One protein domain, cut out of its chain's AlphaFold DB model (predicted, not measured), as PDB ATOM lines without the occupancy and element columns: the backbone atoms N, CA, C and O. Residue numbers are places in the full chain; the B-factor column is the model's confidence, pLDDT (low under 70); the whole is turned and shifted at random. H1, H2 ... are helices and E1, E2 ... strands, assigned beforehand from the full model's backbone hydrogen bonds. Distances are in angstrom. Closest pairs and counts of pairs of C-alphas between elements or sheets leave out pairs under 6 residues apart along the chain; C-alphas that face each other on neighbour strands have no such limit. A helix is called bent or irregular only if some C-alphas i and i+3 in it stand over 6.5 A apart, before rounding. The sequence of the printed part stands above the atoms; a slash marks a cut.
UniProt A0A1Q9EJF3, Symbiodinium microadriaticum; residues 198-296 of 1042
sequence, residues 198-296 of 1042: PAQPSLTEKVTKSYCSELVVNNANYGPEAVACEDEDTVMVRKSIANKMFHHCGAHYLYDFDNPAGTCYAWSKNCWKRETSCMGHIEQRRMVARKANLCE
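AT A GLANCE: This is residues 198 to 296 of the 1042 residues of a protein of Symbiodinium microadriaticum (UniProt A0A1Q9EJF3). With little regular structure, 39 of 99 printed residues in named elements, this compact mixed domain is a small antiparallel sheet, the meander E1 E2 E3, each strand the neighbour of the one before. H2 crosses one face as a second layer, H3 grazes the sheet, and H1 is away from it. Order: H1 H2 E1 E2 E3 H3; radius of gyration of the C-alphas 12.0 A; spans 30 by 27 by 24 A.

IN THESE COORDINATES: H1, residues 205 to 209, begins at C-alpha (599.063, 334.249, 434.989). H2 is 231 to 242, 17.7 A, only just irregular: C-alphas 232 and 235 are 6.9 A apart. E1 is 253 to 255, E2 264 to 268, E3 271 to 274. H3, 282 to 291, 14.7 A, ends at C-alpha (618.167, 327.349, 441.468).

HOW THE PARTS SIT: Hairpin E1 and E2 has N 254 and O 265 at 2.8 A; hairpin E2 and E3 has N 266 and O 273 at 2.8 A. H2 is on the sheet, height 8.2 A, across the strands. H3 only grazes it with residues 283 to 291; its closest C-alphas with E1 are Met 287 and Tyr 255, 6.8 A. H1 only just touches H2, residues 241 to 242 alone, with 3 pairs of C-alphas within 8 A; the closest are Val 207 and Ala 242, 6.5 A. Every O i to N i+4 pair is within hydrogen-bond range in H1 and H3, 6 of 8 in H2.

THE WHOLE: The printed part has no cut. The link H1 to H2 is long, 21 residues. Residues 198 to 202, 206 and 292 to 296 have pLDDT under 70.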
ATOM      1  N   PRO A 198     610.070 328.550 447.696       49.28
ATOM      2  CA  PRO A 198     609.300 327.401 447.220       49.28
ATOM      3  C   PRO A 198     609.229 327.410 445.689       49.28
ATOM      4  O   PRO A 198     608.846 328.427 445.094       49.28
ATOM      5  N   ALA A 199     609.617 326.299 445.055       59.84
ATOM      6  CA  ALA A 199     609.494 326.161 443.612       59.84
ATOM      7  C   ALA A 199     608.012 326.157 443.208       59.84
ATOM      8  O   ALA A 199     607.188 325.488 443.828       59.84
ATOM      9  N   GLN A 200     607.670 326.928 442.180       63.44
ATOM     10  CA  GLN A 200     606.329 326.953 441.616       63.44
ATOM     11  C   GLN A 200     606.123 325.695 440.761       63.44
ATOM     12  O   GLN A 200     606.930 325.456 439.854       63.44
ATOM     13  N   PRO A 201     605.074 324.897 441.030       51.75
ATOM     14  CA  PRO A 201     604.835 323.641 440.321       51.75
ATOM     15  C   PRO A 201     604.321 323.864 438.893       51.75
ATOM     16  O   PRO A 201     604.533 323.020 438.026       51.75
ATOM     17  N   SER A 202     603.673 325.002 438.627       60.72
ATOM     18  CA  SER A 202     603.078 325.315 437.329       60.72
ATOM     19  C   SER A 202     603.119 326.812 437.011       60.72
ATOM     20  O   SER A 202     603.176 327.670 437.896       60.72
ATOM     21  N   LEU A 203     603.112 327.128 435.712       74.62
ATOM     22  CA  LEU A 203     603.066 328.497 435.213       74.62
ATOM     23  C   LEU A 203     601.615 328.972 435.140       74.62
ATOM     24  O   LEU A 203     600.833 328.456 434.347       74.62
ATOM     25  N   THR A 204     601.271 329.980 435.938       72.94
ATOM     26  CA  THR A 204     599.958 330.640 435.893       72.94
ATOM     27  C   THR A 204     600.125 332.138 435.672       72.94
ATOM     28  O   THR A 204     601.157 332.720 436.009       72.94
ATOM     29  N   GLU A 205     599.084 332.792 435.158       77.81
ATOM     30  CA  GLU A 205     599.063 334.249 434.989       77.81
ATOM     31  C   GLU A 205     599.352 334.990 436.305       77.81
ATOM     32  O   GLU A 205     600.128 335.945 436.327       77.81
ATOM     33  N   LYS A 206     598.785 334.515 437.421       67.12
ATOM     34  CA  LYS A 206     599.008 335.081 438.760       67.12
ATOM     35  C   LYS A 206     600.476 334.984 439.184       67.12
ATOM     36  O   LYS A 206     601.001 335.928 439.773       67.12
ATOM     37  N   VAL A 207     601.137 333.865 438.874       71.75
ATOM     38  CA  VAL A 207     602.563 333.664 439.163       71.75
ATOM     39  C   VAL A 207     603.401 334.646 438.350       71.75
ATOM     40  O   VAL A 207     604.175 335.392 438.947       71.75
ATOM     41  N   THR A 208     603.189 334.752 437.037       78.94
ATOM     42  CA  THR A 208     603.929 335.710 436.198       78.94
ATOM     43  C   THR A 208     603.699 337.155 436.638       78.94
ATOM     44  O   THR A 208     604.664 337.903 436.806       78.94
ATOM     45  N   LYS A 209     602.450 337.538 436.941       79.25
ATOM     46  CA  LYS A 209     602.101 338.883 437.432       79.25
ATOM     47  C   LYS A 209     602.699 339.231 438.799       79.25
ATOM     48  O   LYS A 209     602.758 340.401 439.165       79.25
ATOM     49  N   SER A 210     603.181 338.242 439.556       73.94
ATOM     50  CA  SER A 210     603.876 338.491 440.825       73.94
ATOM     51  C   SER A 210     605.279 339.091 440.642       73.94
ATOM     52  O   SER A 210     605.824 339.669 441.586       73.94
ATOM     53  N   TYR A 211     605.877 338.967 439.449       79.31
ATOM     54  CA  TYR A 211     607.215 339.493 439.157       79.31
ATOM     55  C   TYR A 211     607.362 340.225 437.813       79.31
ATOM     56  O   TYR A 211     608.366 340.921 437.657       79.31
ATOM     57  N   CYS A 212     606.402 340.122 436.886       80.44
ATOM     58  CA  CYS A 212     606.309 340.914 435.654       80.44
ATOM     59  C   CYS A 212     605.007 341.720 435.625       80.44
ATOM     60  O   CYS A 212     603.964 341.215 436.019       80.44
ATOM     61  N   SER A 213     605.051 342.967 435.151       79.12
ATOM     62  CA  SER A 213     603.852 343.811 435.020       79.12
ATOM     63  C   SER A 213     602.905 343.333 433.917       79.12
ATOM     64  O   SER A 213     601.697 343.514 434.026       79.12
ATOM     65  N   GLU A 214     603.451 342.697 432.880       81.31
ATOM     66  CA  GLU A 214     602.735 342.204 431.701       81.31
ATOM     67  C   GLU A 214     603.156 340.760 431.391       81.31
ATOM     68  O   GLU A 214     604.247 340.324 431.771       81.31
ATOM     69  N   LEU A 215     602.282 340.001 430.720       83.56
ATOM     70  CA  LEU A 215     602.549 338.607 430.334       83.56
ATOM     71  C   LEU A 215     603.442 338.496 429.096       83.56
ATOM     72  O   LEU A 215     604.151 337.504 428.938       83.56
ATOM     73  N   VAL A 216     603.422 339.515 428.240       86.00
ATOM     74  CA  VAL A 216     604.265 339.620 427.052       86.00
ATOM     75  C   VAL A 216     605.137 340.852 427.222       86.00
ATOM     76  O   VAL A 216     604.622 341.941 427.435       86.00
ATOM     77  N   VAL A 217     606.456 340.684 427.156       81.56
ATOM     78  CA  VAL A 217     607.421 341.781 427.316       81.56
ATOM     79  C   VAL A 217     608.465 341.655 426.214       81.56
ATOM     80  O   VAL A 217     609.062 340.593 426.062       81.56
ATOM     81  N   ASN A 218     608.696 342.721 425.440       81.69
ATOM     82  CA  ASN A 218     609.606 342.728 424.280       81.69
ATOM     83  C   ASN A 218     609.296 341.618 423.253       81.69
ATOM     84  O   ASN A 218     610.199 340.926 422.787       81.69
ATOM     85  N   ASN A 219     608.013 341.424 422.930       82.00
ATOM     86  CA  ASN A 219     607.488 340.351 422.072       82.00
ATOM     87  C   ASN A 219     607.709 338.916 422.581       82.00
ATOM     88  O   ASN A 219     607.267 337.989 421.911       82.00
ATOM     89  N   ALA A 220     608.326 338.718 423.750       85.69
ATOM     90  CA  ALA A 220     608.503 337.409 424.366       85.69
ATOM     91  C   ALA A 220     607.365 337.085 425.339       85.69
ATOM     92  O   ALA A 220     607.010 337.906 426.190       85.69
ATOM     93  N   ASN A 221     606.796 335.882 425.217       87.81
ATOM     94  CA  ASN A 221     605.694 335.421 426.062       87.81
ATOM     95  C   ASN A 221     606.225 334.738 427.336       87.81
ATOM     96  O   ASN A 221     606.935 333.731 427.265       87.81
ATOM     97  N   TYR A 222     605.849 335.285 428.496       87.81
ATOM     98  CA  TYR A 222     606.131 334.765 429.840       87.81
ATOM     99  C   TYR A 222     604.854 334.287 430.567       87.81
ATOM    100  O   TYR A 222     604.883 333.991 431.764       87.81
ATOM    101  N   GLY A 223     603.714 334.254 429.877       83.12
ATOM    102  CA  GLY A 223     602.434 333.767 430.383       83.12
ATOM    103  C   GLY A 223     602.248 332.250 430.229       83.12
ATOM    104  O   GLY A 223     603.119 331.565 429.693       83.12
ATOM    105  N   PRO A 224     601.101 331.704 430.677       81.00
ATOM    106  CA  PRO A 224     600.805 330.263 430.625       81.00
ATOM    107  C   PRO A 224     600.830 329.669 429.204       81.00
ATOM    108  O   PRO A 224     601.036 328.468 429.039       81.00
ATOM    109  N   GLU A 225     600.680 330.510 428.182       84.19
ATOM    110  CA  GLU A 225     600.736 330.137 426.764       84.19
ATOM    111  C   GLU A 225     602.160 330.082 426.187       84.19
ATOM    112  O   GLU A 225     602.328 329.803 425.005       84.19
ATOM    113  N   ALA A 226     603.206 330.333 426.982       86.56
ATOM    114  CA  ALA A 226     604.583 330.248 426.504       86.56
ATOM    115  C   ALA A 226     604.902 328.845 425.949       86.56
ATOM    116  O   ALA A 226     604.610 327.830 426.591       86.56
ATOM    117  N   VAL A 227     605.524 328.791 424.769       88.75
ATOM    118  CA  VAL A 227     605.903 327.552 424.069       88.75
ATOM    119  C   VAL A 227     607.383 327.557 423.702       88.75
ATOM    120  O   VAL A 227     607.963 328.612 423.419       88.75
ATOM    121  N   ALA A 228     608.001 326.378 423.726       90.06
ATOM    122  CA  ALA A 228     609.308 326.176 423.119       90.06
ATOM    123  C   ALA A 228     609.150 325.952 421.609       90.06
ATOM    124  O   ALA A 228     608.058 325.653 421.134       90.06
ATOM    125  N   CYS A 229     610.225 326.131 420.843       90.62
ATOM    126  CA  CYS A 229     610.189 325.853 419.402       90.62
ATOM    127  C   CYS A 229     610.172 324.349 419.084       90.62
ATOM    128  O   CYS A 229     609.770 323.975 417.991       90.62
ATOM    129  N   GLU A 230     610.595 323.518 420.041       86.31
ATOM    130  CA  GLU A 230     610.481 322.060 420.012       86.31
ATOM    131  C   GLU A 230     609.484 321.639 421.098       86.31
ATOM    132  O   GLU A 230     609.609 322.069 422.251       86.31
ATOM    133  N   ASP A 231     608.502 320.800 420.767       75.06
ATOM    134  CA  ASP A 231     607.403 320.456 421.684       75.06
ATOM    135  C   ASP A 231     607.895 319.819 422.996       75.06
ATOM    136  O   ASP A 231     607.365 320.112 424.072       75.06
ATOM    137  N   GLU A 232     608.967 319.026 422.928       74.69
ATOM    138  CA  GLU A 232     609.590 318.357 424.080       74.69
ATOM    139  C   GLU A 232     610.113 319.347 425.139       74.69
ATOM    140  O   GLU A 232     610.084 319.063 426.338       74.69
ATOM    141  N   ASP A 233     610.530 320.543 424.715       79.94
ATOM    142  CA  ASP A 233     611.111 321.570 425.584       79.94
ATOM    143  C   ASP A 233     610.056 322.495 426.213       79.94
ATOM    144  O   ASP A 233     610.349 323.240 427.155       79.94
ATOM    145  N   THR A 234     608.806 322.444 425.743       79.12
ATOM    146  CA  THR A 234     607.742 323.368 426.173       79.12
ATOM    147  C   THR A 234     607.437 323.245 427.665       79.12
ATOM    148  O   THR A 234     607.253 324.252 428.356       79.12
ATOM    149  N   VAL A 235     607.444 322.021 428.199       73.06
ATOM    150  CA  VAL A 235     607.231 321.771 429.634       73.06
ATOM    151  C   VAL A 235     608.325 322.445 430.467       73.06
ATOM    152  O   VAL A 235     608.038 323.093 431.478       73.06
ATOM    153  N   MET A 236     609.576 322.344 430.016       78.25
ATOM    154  CA  MET A 236     610.725 322.907 430.717       78.25
ATOM    155  C   MET A 236     610.750 324.432 430.647       78.25
ATOM    156  O   MET A 236     610.998 325.093 431.658       78.25
ATOM    157  N   VAL A 237     610.423 325.010 429.489       86.56
ATOM    158  CA  VAL A 237     610.290 326.462 429.312       86.56
ATOM    159  C   VAL A 237     609.251 327.025 430.282       86.56
ATOM    160  O   VAL A 237     609.544 327.967 431.021       86.56
ATOM    161  N   ARG A 238     608.071 326.401 430.384       83.69
ATOM    162  CA  ARG A 238     607.021 326.840 431.318       83.69
ATOM    163  C   ARG A 238     607.456 326.728 432.780       83.69
ATOM    164  O   ARG A 238     607.277 327.678 433.543       83.69
ATOM    165  N   LYS A 239     608.089 325.614 433.168       78.94
ATOM    166  CA  LYS A 239     608.634 325.399 434.525       78.94
ATOM    167  C   LYS A 239     609.702 326.440 434.885       78.94
ATOM    168  O   LYS A 239     609.720 326.964 436.001       78.94
ATOM    169  N   SER A 240     610.555 326.783 433.924       88.81
ATOM    170  CA  SER A 240     611.621 327.782 434.061       88.81
ATOM    171  C   SER A 240     611.064 329.192 434.240       88.81
ATOM    172  O   SER A 240     611.519 329.935 435.117       88.81
ATOM    173  N   ILE A 241     610.025 329.549 433.480       89.25
ATOM    174  CA  ILE A 241     609.338 330.835 433.626       89.25
ATOM    175  C   ILE A 241     608.636 330.913 434.983       89.25
ATOM    176  O   ILE A 241     608.846 331.898 435.687       89.25
ATOM    177  N   ALA A 242     607.903 329.871 435.396       82.12
ATOM    178  CA  ALA A 242     607.169 329.833 436.670       82.12
ATOM    179  C   ALA A 242     608.069 330.094 437.889       82.12
ATOM    180  O   ALA A 242     607.646 330.662 438.892       82.12
ATOM    181  N   ASN A 243     609.343 329.714 437.782       83.44
ATOM    182  CA  ASN A 243     610.340 329.848 438.841       83.44
ATOM    183  C   ASN A 243     611.261 331.072 438.681       83.44
ATOM    184  O   ASN A 243     612.182 331.290 439.484       83.44
ATOM    185  N   LYS A 244     610.979 331.928 437.690       89.31
ATOM    186  CA  LYS A 244     611.759 333.120 437.343       89.31
ATOM    187  C   LYS A 244     613.235 332.784 437.086       89.31
ATOM    188  O   LYS A 244     614.127 333.397 437.672       89.31
ATOM    189  N   MET A 245     613.504 331.796 436.235       91.31
ATOM    190  CA  MET A 245     614.859 331.402 435.810       91.31
ATOM    191  C   MET A 245     615.435 332.350 434.740       91.31
ATOM    192  O   MET A 245     616.013 331.940 433.738       91.31
ATOM    193  N   PHE A 246     615.247 333.651 434.950       90.06
ATOM    194  CA  PHE A 246     615.712 334.731 434.087       90.06
ATOM    195  C   PHE A 246     615.975 335.993 434.929       90.06
ATOM    196  O   PHE A 246     615.455 336.149 436.038       90.06
ATOM    197  N   HIS A 247     616.795 336.912 434.415       83.62
ATOM    198  CA  HIS A 247     617.280 338.058 435.192       83.62
ATOM    199  C   HIS A 247     616.195 339.112 435.481       83.62
ATOM    200  O   HIS A 247     615.971 339.494 436.635       83.62
ATOM    201  N   HIS A 248     615.478 339.546 434.444       83.19
ATOM    202  CA  HIS A 248     614.357 340.483 434.516       83.19
ATOM    203  C   HIS A 248     613.321 340.154 433.436       83.19
ATOM    204  O   HIS A 248     613.616 339.447 432.475       83.19
ATOM    205  N   CYS A 249     612.111 340.686 433.570       82.00
ATOM    206  CA  CYS A 249     611.086 340.562 432.534       82.00
ATOM    207  C   CYS A 249     611.589 341.222 431.241       82.00
ATOM    208  O   CYS A 249     612.154 342.316 431.299       82.00
ATOM    209  N   GLY A 250     611.491 340.527 430.107       78.81
ATOM    210  CA  GLY A 250     612.090 340.959 428.838       78.81
ATOM    211  C   GLY A 250     613.577 340.616 428.665       78.81
ATOM    212  O   GLY A 250     614.229 341.187 427.794       78.81
ATOM    213  N   ALA A 251     614.143 339.736 429.501       85.56
ATOM    214  CA  ALA A 251     615.486 339.200 429.293       85.56
ATOM    215  C   ALA A 251     615.548 338.337 428.023       85.56
ATOM    216  O   ALA A 251     614.681 337.494 427.797       85.56
ATOM    217  N   HIS A 252     616.618 338.513 427.244       84.19
ATOM    218  CA  HIS A 252     616.835 337.801 425.979       84.19
ATOM    219  C   HIS A 252     617.008 336.281 426.154       84.19
ATOM    220  O   HIS A 252     616.692 335.515 425.247       84.19
ATOM    221  N   TYR A 253     617.480 335.850 427.329       90.56
ATOM    222  CA  TYR A 253     617.740 334.450 427.651       90.56
ATOM    223  C   TYR A 253     616.906 333.969 428.844       90.56
ATOM    224  O   TYR A 253     616.814 334.644 429.875       90.56
ATOM    225  N   LEU A 254     616.357 332.765 428.704       93.31
ATOM    226  CA  LEU A 254     615.686 331.978 429.732       93.31
ATOM    227  C   LEU A 254     616.557 330.759 430.046       93.31
ATOM    228  O   LEU A 254     616.949 330.034 429.138       93.31
ATOM    229  N   TYR A 255     616.869 330.516 431.312       93.12
ATOM    230  CA  TYR A 255     617.707 329.385 431.706       93.12
ATOM    231  C   TYR A 255     616.846 328.207 432.143       93.12
ATOM    232  O   TYR A 255     615.809 328.396 432.777       93.12
ATOM    233  N   ASP A 256     617.294 327.003 431.808       89.19
ATOM    234  CA  ASP A 256     616.620 325.763 432.176       89.19
ATOM    235  C   ASP A 256     616.536 325.620 433.704       89.19
ATOM    236  O   ASP A 256     617.491 325.913 434.429       89.19
ATOM    237  N   PHE A 257     615.374 325.210 434.208       82.50
ATOM    238  CA  PHE A 257     615.155 325.046 435.639       82.50
ATOM    239  C   PHE A 257     615.956 323.877 436.231       82.50
ATOM    240  O   PHE A 257     616.508 324.027 437.322       82.50
ATOM    241  N   ASP A 258     616.037 322.739 435.540       77.56
ATOM    242  CA  ASP A 258     616.714 321.535 436.031       77.56
ATOM    243  C   ASP A 258     618.233 321.581 435.737       77.56
ATOM    244  O   ASP A 258     619.034 321.111 436.546       77.56
ATOM    245  N   ASN A 259     618.656 322.212 434.634       83.12
ATOM    246  CA  ASN A 259     620.061 322.358 434.235       83.12
ATOM    247  C   ASN A 259     620.452 323.797 433.808       83.12
ATOM    248  O   ASN A 259     620.910 324.014 432.678       83.12
ATOM    249  N   PRO A 260     620.392 324.794 434.714       83.94
ATOM    250  CA  PRO A 260     620.714 326.189 434.382       83.94
ATOM    251  C   PRO A 260     622.184 326.410 433.981       83.94
ATOM    252  O   PRO A 260     622.530 327.447 433.413       83.94
ATOM    253  N   ALA A 261     623.069 325.452 434.277       81.94
ATOM    254  CA  ALA A 261     624.488 325.495 433.927       81.94
ATOM    255  C   ALA A 261     624.795 324.978 432.507       81.94
ATOM    256  O   ALA A 261     625.890 325.219 432.007       81.94
ATOM    257  N   GLY A 262     623.860 324.275 431.862       81.06
ATOM    258  CA  GLY A 262     624.108 323.631 430.568       81.06
ATOM    259  C   GLY A 262     622.998 323.786 429.534       81.06
ATOM    260  O   GLY A 262     623.209 323.421 428.382       81.06
ATOM    261  N   THR A 263     621.825 324.317 429.892       88.12
ATOM    262  CA  THR A 263     620.720 324.515 428.940       88.12
ATOM    263  C   THR A 263     620.045 325.873 429.133       88.12
ATOM    264  O   THR A 263     619.818 326.332 430.254       88.12
ATOM    265  N   CYS A 264     619.785 326.561 428.023       92.25
ATOM    266  CA  CYS A 264     619.052 327.818 427.996       92.25
ATOM    267  C   CYS A 264     618.275 327.944 426.683       92.25
ATOM    268  O   CYS A 264     618.520 327.219 425.713       92.25
ATOM    269  N   TYR A 265     617.401 328.939 426.656       92.94
ATOM    270  CA  TYR A 265     616.550 329.283 425.542       92.94
ATOM    271  C   TYR A 265     616.661 330.778 425.241       92.94
ATOM    272  O   TYR A 265     616.766 331.597 426.155       92.94
ATOM    273  N   ALA A 266     616.609 331.139 423.966       91.81
ATOM    274  CA  ALA A 266     616.476 332.506 423.488       91.81
ATOM    275  C   ALA A 266     615.126 332.669 422.786       91.81
ATOM    276  O   ALA A 266     614.625 331.740 422.147       91.81
ATOM    277  N   TRP A 267     614.514 333.843 422.912       91.12
ATOM    278  CA  TRP A 267     613.260 334.110 422.214       91.12
ATOM    279  C   TRP A 267     613.497 334.236 420.703       91.12
ATOM    280  O   TRP A 267     614.329 335.027 420.265       91.12
ATOM    281  N   SER A 268     612.750 333.478 419.899       88.06
ATOM    282  CA  SER A 268     612.850 333.474 418.439       88.06
ATOM    283  C   SER A 268     611.459 333.529 417.813       88.06
ATOM    284  O   SER A 268     610.733 332.538 417.804       88.06
ATOM    285  N   LYS A 269     611.117 334.683 417.224       85.69
ATOM    286  CA  LYS A 269     609.824 334.986 416.578       85.69
ATOM    287  C   LYS A 269     608.624 334.837 417.526       85.69
ATOM    288  O   LYS A 269     608.144 335.842 418.037       85.69
ATOM    289  N   ASN A 270     608.154 333.611 417.741       88.44
ATOM    290  CA  ASN A 270     606.969 333.258 418.526       88.44
ATOM    291  C   ASN A 270     607.210 332.125 419.546       88.44
ATOM    292  O   ASN A 270     606.258 331.698 420.195       88.44
ATOM    293  N   CYS A 271     608.444 331.631 419.695       91.25
ATOM    294  CA  CYS A 271     608.766 330.506 420.573       91.25
ATOM    295  C   CYS A 271     610.143 330.652 421.242       91.25
ATOM    296  O   CYS A 271     611.008 331.409 420.792       91.25
ATOM    297  N   TRP A 272     610.359 329.915 422.333       92.44
ATOM    298  CA  TRP A 272     611.647 329.824 423.023       92.44
ATOM    299  C   TRP A 272     612.522 328.737 422.381       92.44
ATOM    300  O   TRP A 272     612.219 327.547 422.478       92.44
ATOM    301  N   LYS A 273     613.614 329.132 421.718       93.81
ATOM    302  CA  LYS A 273     614.532 328.225 421.012       93.81
ATOM    303  C   LYS A 273     615.758 327.923 421.863       93.81
ATOM    304  O   LYS A 273     616.366 328.843 422.400       93.81
ATOM    305  N   ARG A 274     616.158 326.654 421.956       91.12
ATOM    306  CA  ARG A 274     617.390 326.248 422.645       91.12
ATOM    307  C   ARG A 274     618.624 326.868 421.976       91.12
ATOM    308  O   ARG A 274     618.750 326.818 420.756       91.12
ATOM    309  N   GLU A 275     619.539 327.412 422.774       85.56
ATOM    310  CA  GLU A 275     620.720 328.138 422.289       85.56
ATOM    311  C   GLU A 275     621.944 327.838 423.174       85.56
ATOM    312  O   GLU A 275     621.810 327.572 424.369       85.56
ATOM    313  N   THR A 276     623.155 327.889 422.614       83.50
ATOM    314  CA  THR A 276     624.411 327.677 423.367       83.50
ATOM    315  C   THR A 276     625.141 328.980 423.706       83.50
ATOM    316  O   THR A 276     625.959 329.006 424.623       83.50
ATOM    317  N   SER A 277     624.816 330.084 423.025       80.50
ATOM    318  CA  SER A 277     625.497 331.386 423.161       80.50
ATOM    319  C   SER A 277     625.296 332.086 424.513       80.50
ATOM    320  O   SER A 277     626.059 332.974 424.880       80.50
ATOM    321  N   CYS A 278     624.295 331.678 425.288       76.69
ATOM    322  CA  CYS A 278     624.001 332.192 426.631       76.69
ATOM    323  C   CYS A 278     624.893 331.594 427.743       76.69
ATOM    324  O   CYS A 278     624.790 332.013 428.906       76.69
ATOM    325  N   MET A 279     625.702 330.577 427.416       85.06
ATOM    326  CA  MET A 279     626.567 329.863 428.357       85.06
ATOM    327  C   MET A 279     627.822 330.688 428.647       85.06
ATOM    328  O   MET A 279     628.419 331.280 427.756       85.06
ATOM    329  N   GLY A 280     628.223 330.758 429.915       71.88
ATOM    330  CA  GLY A 280     629.341 331.573 430.393       71.88
ATOM    331  C   GLY A 280     628.975 333.022 430.737       71.88
ATOM    332  O   GLY A 280     629.776 333.710 431.371       71.88
ATOM    333  N   HIS A 281     627.765 333.483 430.398       80.12
ATOM    334  CA  HIS A 281     627.316 334.843 430.703       80.12
ATOM    335  C   HIS A 281     627.075 335.045 432.213       80.12
ATOM    336  O   HIS A 281     626.707 334.117 432.936       80.12
ATOM    337  N   ILE A 282     627.220 336.279 432.716       76.44
ATOM    338  CA  ILE A 282     627.026 336.586 434.150       76.44
ATOM    339  C   ILE A 282     625.617 336.221 434.650       76.44
ATOM    340  O   ILE A 282     625.441 335.828 435.805       76.44
ATOM    341  N   GLU A 283     624.626 336.283 433.757       80.25
ATOM    342  CA  GLU A 283     623.237 335.922 434.051       80.25
ATOM    343  C   GLU A 283     623.062 334.427 434.323       80.25
ATOM    344  O   GLU A 283     622.286 334.050 435.202       80.25
ATOM    345  N   GLN A 284     623.866 333.580 433.679       85.50
ATOM    346  CA  GLN A 284     623.876 332.145 433.935       85.50
ATOM    347  C   GLN A 284     624.272 331.854 435.384       85.50
ATOM    348  O   GLN A 284     623.575 331.129 436.092       85.50
ATOM    349  N   ARG A 285     625.355 332.477 435.871       80.44
ATOM    350  CA  ARG A 285     625.823 332.294 437.256       80.44
ATOM    351  C   ARG A 285     624.753 332.708 438.267       80.44
ATOM    352  O   ARG A 285     624.589 332.058 439.299       80.44
ATOM    353  N   ARG A 286     623.987 333.759 437.956       78.81
ATOM    354  CA  ARG A 286     622.867 334.225 438.786       78.81
ATOM    355  C   ARG A 286     621.701 333.242 438.794       78.81
ATOM    356  O   ARG A 286     621.124 333.027 439.857       78.81
ATOM    357  N   MET A 287     621.369 332.624 437.660       86.31
ATOM    358  CA  MET A 287     620.299 331.622 437.604       86.31
ATOM    359  C   MET A 287     620.701 330.298 438.256       86.31
ATOM    360  O   MET A 287     619.895 329.720 438.981       86.31
ATOM    361  N   VAL A 288     621.962 329.876 438.127       80.25
ATOM    362  CA  VAL A 288     622.517 328.733 438.876       80.25
ATOM    363  C   VAL A 288     622.425 328.983 440.386       80.25
ATOM    364  O   VAL A 288     621.916 328.144 441.127       80.25
ATOM    365  N   ALA A 289     622.821 330.174 440.847       72.56
ATOM    366  CA  ALA A 289     622.670 330.560 442.248       72.56
ATOM    367  C   ALA A 289     621.194 330.651 442.680       72.56
ATOM    368  O   ALA A 289     620.856 330.336 443.818       72.56
ATOM    369  N   ARG A 290     620.287 331.063 441.787       79.00
ATOM    370  CA  ARG A 290     618.847 331.110 442.066       79.00
ATOM    371  C   ARG A 290     618.242 329.713 442.213       79.00
ATOM    372  O   ARG A 290     617.490 329.516 443.162       79.00
ATOM    373  N   LYS A 291     618.596 328.755 441.347       76.69
ATOM    374  CA  LYS A 291     618.167 327.349 441.468       76.69
ATOM    375  C   LYS A 291     618.624 326.731 442.783       76.69
ATOM    376  O   LYS A 291     617.823 326.081 443.442       76.69
ATOM    377  N   ALA A 292     619.857 327.009 443.206       65.94
ATOM    378  CA  ALA A 292     620.374 326.561 444.500       65.94
ATOM    379  C   ALA A 292     619.586 327.119 445.704       65.94
ATOM    380  O   ALA A 292     619.658 326.572 446.799       65.94
ATOM    381  N   ASN A 293     618.821 328.196 445.503       63.53
ATOM    382  CA  ASN A 293     617.967 328.808 446.514       63.53
ATOM    383  C   ASN A 293     616.482 328.416 446.374       63.53
ATOM    384  O   ASN A 293     615.671 329.017 447.071       63.53
ATOM    385  N   LEU A 294     616.093 327.479 445.495       65.75
ATOM    386  CA  LEU A 294     614.707 327.005 445.326       65.75
ATOM    387  C   LEU A 294     614.499 325.646 446.031       65.75
ATOM    388  O   LEU A 294     615.321 324.749 445.873       65.75
ATOM    389  N   CYS A 295     613.419 325.488 446.805       57.12
ATOM    390  CA  CYS A 295     613.083 324.251 447.515       57.12
ATOM    391  C   CYS A 295     612.446 323.230 446.563       57.12
ATOM    392  O   CYS A 295     611.473 323.565 445.885       57.12
ATOM    393  N   GLU A 296     612.923 321.987 446.572       49.78
ATOM    394  CA  GLU A 296     612.217 320.852 445.964       49.78
ATOM    395  C   GLU A 296     611.283 320.199 446.996       49.78
ATOM    396  O   GLU A 296     611.626 320.082 448.174       49.78
TER     397      GLU A 296